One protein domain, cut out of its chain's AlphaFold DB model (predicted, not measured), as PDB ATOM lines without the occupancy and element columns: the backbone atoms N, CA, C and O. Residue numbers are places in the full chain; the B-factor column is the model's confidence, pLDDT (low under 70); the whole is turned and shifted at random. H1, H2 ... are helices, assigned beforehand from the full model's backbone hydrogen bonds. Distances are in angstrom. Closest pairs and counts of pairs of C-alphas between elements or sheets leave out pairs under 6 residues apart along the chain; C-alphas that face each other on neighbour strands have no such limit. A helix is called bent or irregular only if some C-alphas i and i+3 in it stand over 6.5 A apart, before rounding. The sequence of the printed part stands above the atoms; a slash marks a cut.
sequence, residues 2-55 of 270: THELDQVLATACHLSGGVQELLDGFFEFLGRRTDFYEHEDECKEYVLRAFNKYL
ATOM      1  N   THR A   2     276.910 215.784 291.822       58.44
ATOM      2  CA  THR A   2     277.573 216.955 292.437       58.44
ATOM      3  C   THR A   2     279.051 217.094 292.060       58.44
ATOM      4  O   THR A   2     279.460 218.169 291.662       58.44
ATOM      5  N   HIS A   3     279.833 216.011 292.055       64.94
ATOM      6  CA  HIS A   3     281.292 216.101 291.880       64.94
ATOM      7  C   HIS A   3     281.754 216.649 290.513       64.94
ATOM      8  O   HIS A   3     282.688 217.440 290.447       64.94
ATOM      9  N   GLU A   4     281.105 216.249 289.417       66.31
ATOM     10  CA  GLU A   4     281.433 216.765 288.076       66.31
ATOM     11  C   GLU A   4     281.041 218.239 287.937       66.31
ATOM     12  O   GLU A   4     281.793 219.035 287.381       66.31
ATOM     13  N   LEU A   5     279.894 218.622 288.506       71.62
ATOM     14  CA  LEU A   5     279.443 220.008 288.526       71.62
ATOM     15  C   LEU A   5     280.362 220.880 289.389       71.62
ATOM     16  O   LEU A   5     280.720 221.977 288.978       71.62
ATOM     17  N   ASP A   6     280.797 220.375 290.542       74.81
ATOM     18  CA  ASP A   6     281.733 221.055 291.435       74.81
ATOM     19  C   ASP A   6     283.094 221.248 290.757       74.81
ATOM     20  O   ASP A   6     283.705 222.306 290.885       74.81
ATOM     21  N   GLN A   7     283.547 220.270 289.967       75.19
ATOM     22  CA  GLN A   7     284.775 220.385 289.184       75.19
ATOM     23  C   GLN A   7     284.646 221.438 288.077       75.19
ATOM     24  O   GLN A   7     285.564 222.236 287.870       75.19
ATOM     25  N   VAL A   8     283.497 221.498 287.400       81.12
ATOM     26  CA  VAL A   8     283.207 222.536 286.401       81.12
ATOM     27  C   VAL A   8     283.126 223.918 287.052       81.12
ATOM     28  O   VAL A   8     283.722 224.859 286.535       81.12
ATOM     29  N   LEU A   9     282.466 224.052 288.204       77.94
ATOM     30  CA  LEU A   9     282.336 225.318 288.932       77.94
ATOM     31  C   LEU A   9     283.668 225.787 289.527       77.94
ATOM     32  O   LEU A   9     283.978 226.974 289.462       77.94
ATOM     33  N   ALA A  10     284.489 224.871 290.041       74.50
ATOM     34  CA  ALA A  10     285.843 225.175 290.498       74.50
ATOM     35  C   ALA A  10     286.725 225.642 289.332       74.50
ATOM     36  O   ALA A  10     287.463 226.619 289.460       74.50
ATOM     37  N   THR A  11     286.592 224.994 288.173       73.69
ATOM     38  CA  THR A  11     287.295 225.397 286.949       73.69
ATOM     39  C   THR A  11     286.820 226.771 286.482       73.69
ATOM     40  O   THR A  11     287.641 227.643 286.220       73.69
ATOM     41  N   ALA A  12     285.509 227.017 286.449       72.38
ATOM     42  CA  ALA A  12     284.939 228.307 286.074       72.38
ATOM     43  C   ALA A  12     285.373 229.428 287.031       72.38
ATOM     44  O   ALA A  12     285.765 230.499 286.583       72.38
ATOM     45  N   CYS A  13     285.396 229.166 288.340       76.00
ATOM     46  CA  CYS A  13     285.884 230.111 289.343       76.00
ATOM     47  C   CYS A  13     287.361 230.462 289.131       76.00
ATOM     48  O   CYS A  13     287.755 231.614 289.302       76.00
ATOM     49  N   HIS A  14     288.176 229.478 288.750       72.19
ATOM     50  CA  HIS A  14     289.588 229.691 288.461       72.19
ATOM     51  C   HIS A  14     289.793 230.493 287.169       72.19
ATOM     52  O   HIS A  14     290.632 231.390 287.125       72.19
ATOM     53  N   LEU A  15     288.993 230.215 286.134       67.06
ATOM     54  CA  LEU A  15     289.047 230.911 284.845       67.06
ATOM     55  C   LEU A  15     288.584 232.369 284.933       67.06
ATOM     56  O   LEU A  15     289.151 233.221 284.251       67.06
ATOM     57  N   SER A  16     287.584 232.664 285.765       76.25
ATOM     58  CA  SER A  16     287.066 234.025 285.936       76.25
ATOM     59  C   SER A  16     287.990 234.931 286.757       76.25
ATOM     60  O   SER A  16     287.795 236.138 286.757       76.25
ATOM     61  N   GLY A  17     289.014 234.381 287.418       76.88
ATOM     62  CA  GLY A  17     289.916 235.139 288.294       76.88
ATOM     63  C   GLY A  17     289.455 235.217 289.753       76.88
ATOM     64  O   GLY A  17     290.140 235.826 290.570       76.88
ATOM     65  N   GLY A  18     288.354 234.546 290.098       81.44
ATOM     66  CA  GLY A  18     287.789 234.549 291.439       81.44
ATOM     67  C   GLY A  18     286.297 234.227 291.455       81.44
ATOM     68  O   GLY A  18     285.633 234.128 290.420       81.44
ATOM     69  N   VAL A  19     285.755 234.042 292.665       80.88
ATOM     70  CA  VAL A  19     284.311 233.823 292.866       80.88
ATOM     71  C   VAL A  19     283.525 235.090 292.527       80.88
ATOM     72  O   VAL A  19     282.405 234.987 292.044       80.88
ATOM     73  N   GLN A  20     284.097 236.276 292.760       75.50
ATOM     74  CA  GLN A  20     283.419 237.550 292.508       75.50
ATOM     75  C   GLN A  20     283.185 237.753 291.011       75.50
ATOM     76  O   GLN A  20     282.053 237.958 290.592       75.50
ATOM     77  N   GLU A  21     284.212 237.550 290.198       82.44
ATOM     78  CA  GLU A  21     284.160 237.677 288.744       82.44
ATOM     79  C   GLU A  21     283.325 236.562 288.097       82.44
ATOM     80  O   GLU A  21     282.665 236.773 287.078       82.44
ATOM     81  N   LEU A  22     283.316 235.365 288.698       87.56
ATOM     82  CA  LEU A  22     282.408 234.292 288.295       87.56
ATOM     83  C   LEU A  22     280.948 234.671 288.557       87.56
ATOM     84  O   LEU A  22     280.105 234.459 287.687       87.56
ATOM     85  N   LEU A  23     280.648 235.209 289.742       85.50
ATOM     86  CA  LEU A  23     279.301 235.655 290.087       85.50
ATOM     87  C   LEU A  23     278.870 236.823 289.200       85.50
ATOM     88  O   LEU A  23     277.748 236.800 288.706       85.50
ATOM     89  N   ASP A  24     279.758 237.774 288.918       83.06
ATOM     90  CA  ASP A  24     279.483 238.885 288.006       83.06
ATOM     91  C   ASP A  24     279.148 238.377 286.599       83.06
ATOM     92  O   ASP A  24     278.127 238.760 286.029       83.06
ATOM     93  N   GLY A  25     279.936 237.438 286.063       82.19
ATOM     94  CA  GLY A  25     279.645 236.807 284.773       82.19
ATOM     95  C   GLY A  25     278.352 235.980 284.775       82.19
ATOM     96  O   GLY A  25     277.623 235.959 283.783       82.19
ATOM     97  N   PHE A  26     278.033 235.323 285.891       86.31
ATOM     98  CA  PHE A  26     276.799 234.554 286.053       86.31
ATOM     99  C   PHE A  26     275.561 235.459 286.101       86.31
ATOM    100  O   PHE A  26     274.580 235.196 285.406       86.31
ATOM    101  N   PHE A  27     275.609 236.553 286.861       83.94
ATOM    102  CA  PHE A  27     274.531 237.539 286.916       83.94
ATOM    103  C   PHE A  27     274.398 238.317 285.599       83.94
ATOM    104  O   PHE A  27     273.279 238.559 285.145       83.94
ATOM    105  N   GLU A  28     275.504 238.609 284.903       83.38
ATOM    106  CA  GLU A  28     275.461 239.166 283.545       83.38
ATOM    107  C   GLU A  28     274.791 238.191 282.560       83.38
ATOM    108  O   GLU A  28     273.969 238.597 281.735       83.38
ATOM    109  N   PHE A  29     275.089 236.890 282.656       88.19
ATOM    110  CA  PHE A  29     274.433 235.861 281.851       88.19
ATOM    111  C   PHE A  29     272.923 235.810 282.107       88.19
ATOM    112  O   PHE A  29     272.154 235.827 281.141       88.19
ATOM    113  N   LEU A  30     272.501 235.795 283.377       84.31
ATOM    114  CA  LEU A  30     271.084 235.825 283.750       84.31
ATOM    115  C   LEU A  30     270.398 237.073 283.178       84.31
ATOM    116  O   LEU A  30     269.313 236.984 282.622       84.31
ATOM    117  N   GLY A  31     271.071 238.224 283.189       79.19
ATOM    118  CA  GLY A  31     270.516 239.463 282.639       79.19
ATOM    119  C   GLY A  31     270.351 239.461 281.124       79.19
ATOM    120  O   GLY A  31     269.515 240.183 280.588       79.19
ATOM    121  N   ARG A  32     271.145 238.658 280.413       79.56
ATOM    122  CA  ARG A  32     271.163 238.638 278.945       79.56
ATOM    123  C   ARG A  32     270.349 237.509 278.339       79.56
ATOM    124  O   ARG A  32     269.950 237.619 277.182       79.56
ATOM    125  N   ARG A  33     270.199 236.395 279.056       73.88
ATOM    126  CA  ARG A  33     269.637 235.152 278.510       73.88
ATOM    127  C   ARG A  33     268.439 234.616 279.278       73.88
ATOM    128  O   ARG A  33     267.861 233.633 278.820       73.88
ATOM    129  N   THR A  34     268.051 235.243 280.383       82.75
ATOM    130  CA  THR A  34     266.849 234.872 281.132       82.75
ATOM    131  C   THR A  34     266.036 236.110 281.516       82.75
ATOM    132  O   THR A  34     266.498 237.245 281.433       82.75
ATOM    133  N   ASP A  35     264.799 235.880 281.935       79.94
ATOM    134  CA  ASP A  35     263.866 236.851 282.516       79.94
ATOM    135  C   ASP A  35     264.149 237.122 284.008       79.94
ATOM    136  O   ASP A  35     263.333 237.687 284.731       79.94
ATOM    137  N   PHE A  36     265.344 236.762 284.488       82.38
ATOM    138  CA  PHE A  36     265.703 236.798 285.908       82.38
ATOM    139  C   PHE A  36     265.642 238.194 286.543       82.38
ATOM    140  O   PHE A  36     265.661 238.301 287.758       82.38
ATOM    141  N   TYR A  37     265.571 239.275 285.772       83.50
ATOM    142  CA  TYR A  37     265.441 240.634 286.314       83.50
ATOM    143  C   TYR A  37     264.055 241.250 286.100       83.50
ATOM    144  O   TYR A  37     263.873 242.431 286.380       83.50
ATOM    145  N   GLU A  38     263.069 240.477 285.637       82.00
ATOM    146  CA  GLU A  38     261.716 240.988 285.386       82.00
ATOM    147  C   GLU A  38     260.978 241.372 286.687       82.00
ATOM    148  O   GLU A  38     260.202 242.323 286.696       82.00
ATOM    149  N   HIS A  39     261.292 240.705 287.809       79.12
ATOM    150  CA  HIS A  39     260.699 240.952 289.133       79.12
ATOM    151  C   HIS A  39     261.791 241.195 290.191       79.12
ATOM    152  O   HIS A  39     262.171 240.295 290.940       79.12
ATOM    153  N   GLU A  40     262.328 242.421 290.255       71.44
ATOM    154  CA  GLU A  40     263.523 242.739 291.059       71.44
ATOM    155  C   GLU A  40     263.464 242.306 292.536       71.44
ATOM    156  O   GLU A  40     264.485 241.884 293.090       71.44
ATOM    157  N   ASP A  41     262.305 242.432 293.184       73.12
ATOM    158  CA  ASP A  41     262.149 242.147 294.615       73.12
ATOM    159  C   ASP A  41     262.168 240.639 294.908       73.12
ATOM    160  O   ASP A  41     262.832 240.193 295.848       73.12
ATOM    161  N   GLU A  42     261.533 239.836 294.052       76.31
ATOM    162  CA  GLU A  42     261.492 238.373 294.178       76.31
ATOM    163  C   GLU A  42     262.869 237.757 293.892       76.31
ATOM    164  O   GLU A  42     263.333 236.853 294.591       76.31
ATOM    165  N   CYS A  43     263.592 238.305 292.915       77.56
ATOM    166  CA  CYS A  43     264.901 237.800 292.504       77.56
ATOM    167  C   CYS A  43     265.979 238.018 293.571       77.56
ATOM    168  O   CYS A  43     266.793 237.125 293.832       77.56
ATOM    169  N   LYS A  44     265.944 239.166 294.260       80.56
ATOM    170  CA  LYS A  44     266.803 239.429 295.426       80.56
ATOM    171  C   LYS A  44     266.503 238.451 296.562       80.56
ATOM    172  O   LYS A  44     267.439 237.930 297.177       80.56
ATOM    173  N   GLU A  45     265.229 238.149 296.814       81.56
ATOM    174  CA  GLU A  45     264.828 237.176 297.833       81.56
ATOM    175  C   GLU A  45     265.340 235.763 297.509       81.56
ATOM    176  O   GLU A  45     265.888 235.094 298.389       81.56
ATOM    177  N   TYR A  46     265.261 235.322 296.248       79.81
ATOM    178  CA  TYR A  46     265.773 234.011 295.831       79.81
ATOM    179  C   TYR A  46     267.282 233.858 296.057       79.81
ATOM    180  O   TYR A  46     267.719 232.842 296.609       79.81
ATOM    181  N   VAL A  47     268.077 234.867 295.685       85.38
ATOM    182  CA  VAL A  47     269.539 234.845 295.868       85.38
ATOM    183  C   VAL A  47     269.900 234.836 297.351       85.38
ATOM    184  O   VAL A  47     270.708 234.015 297.785       85.38
ATOM    185  N   LEU A  48     269.269 235.698 298.151       83.19
ATOM    186  CA  LEU A  48     269.515 235.770 299.593       83.19
ATOM    187  C   LEU A  48     269.092 234.485 300.309       83.19
ATOM    188  O   LEU A  48     269.793 234.003 301.199       83.19
ATOM    189  N   ARG A  49     267.970 233.886 299.906       79.00
ATOM    190  CA  ARG A  49     267.510 232.604 300.442       79.00
ATOM    191  C   ARG A  49     268.481 231.474 300.109       79.00
ATOM    192  O   ARG A  49     268.772 230.656 300.982       79.00
ATOM    193  N   ALA A  50     268.994 231.430 298.879       77.44
ATOM    194  CA  ALA A  50     270.009 230.462 298.478       77.44
ATOM    195  C   ALA A  50     271.315 230.667 299.261       77.44
ATOM    196  O   ALA A  50     271.842 229.706 299.809       77.44
ATOM    197  N   PHE A  51     271.788 231.906 299.403       84.88
ATOM    198  CA  PHE A  51     272.990 232.229 300.174       84.88
ATOM    199  C   PHE A  51     272.872 231.794 301.644       84.88
ATOM    200  O   PHE A  51     273.731 231.083 302.165       84.88
ATOM    201  N   ASN A  52     271.754 232.132 302.295       83.62
ATOM    202  CA  ASN A  52     271.498 231.784 303.695       83.62
ATOM    203  C   ASN A  52     271.361 230.278 303.938       83.62
ATOM    204  O   ASN A  52     271.678 229.801 305.025       83.62
ATOM    205  N   LYS A  53     270.931 229.509 302.933       83.94
ATOM    206  CA  LYS A  53     270.838 228.047 303.022       83.94
ATOM    207  C   LYS A  53     272.206 227.371 303.187       83.94
ATOM    208  O   LYS A  53     272.269 226.303 303.792       83.94
ATOM    209  N   TYR A  54     273.271 227.966 302.649       76.31
ATOM    210  CA  TYR A  54     274.619 227.382 302.633       76.31
ATOM    211  C   TYR A  54     275.607 228.081 303.583       76.31
ATOM    212  O   TYR A  54     276.777 227.704 303.635       76.31
ATOM    213  N   LEU A  55     275.147 229.056 304.375       78.50
ATOM    214  CA  LEU A  55     275.929 229.639 305.466       78.50
ATOM    215  C   LEU A  55     276.189 228.568 306.550       78.50
ATOM    216  O   LEU A  55     275.240 227.952 307.041       78.50
TER     217      LEU A  55
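What this domain is: This is residues 2 to 55 of the 270 residues of the protein "Putative nuclear migration nudc protein" of Gregarina niphandrodes (UniProt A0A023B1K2). Three helices are strung out in an open three-sided arrangement with few contacts: H2 makes the middle side, H1 meets its first end in a nearly square corner, and H3 turns back beyond its other end without touching either helix. The ends of the printed part, at the start of H1 and just after H3, stay well separated, and large parts of H1, H2 and H3 stand free. The printed part has 54 residues with three named helices, in the order H1, H2, H3, and no named strand; its class is all helix. It is loose, with a radius of gyration of the C-alphas of 12.6 A, and its C-alphas span 31 by 26 by 18 A along the three main axes.

How they stand to each other: H2, residues 19 to 33, touches H1, residues 2 to 15, only at the corner by their link. H2 touches H1 with residues 19 to 22 alone, and H1 touches H2 with residues 12 to 13 alone, with 4 pairs of C-alphas within 8 A. The closest C-alphas of the two helices are those of Cys 13 and Val 19, 5.4 A apart. The lines of H1 and H2 are about perpendicular, at 79 degrees, and their centres are 15.2 A apart. H3, residues 40 to 54, is apart from H2, although it follows it in the chain. H3 is also apart from H1. In H1 and H2 every O i to N i+4 pair is within hydrogen-bond range, while in H3 10 of 11 are.

Where its parts are: H2 has 15 residues and runs 20.6 A from C-alpha 19 at (284.311, 233.823, 292.866) to C-alpha 33 at (269.637, 235.152, 278.510). H1 has 14 residues, from Thr 2 to Leu 15, and measures 19.6 A from first to last C-alpha; C-alpha 2 is at (277.573, 216.955, 292.437). H3 has 15 residues, from Glu 40 to Tyr 54, and measures 22.2 A; C-alpha 54 is at (274.619, 227.382, 302.633). None of the three helices is bent or irregular.

The domain as a whole: The two C-alphas farthest apart are those of Glu 4 and Asp 41, at 32.5 A, while the first and last printed C-alphas, those of Thr 2 and Leu 55, are 18.3 A apart. The link from H1 to H2, with 3 residues between them, is tight, and the link from H2 to H3, with 6 residues, is short. Residues 2 to 8, 28 to 35, 38 to 43 and 45 to 55 stand free. The printed part has no cut. The mean pLDDT of the printed part is 78.5, and the model's confidence is under 70 at residues 2 to 4 and residue 15.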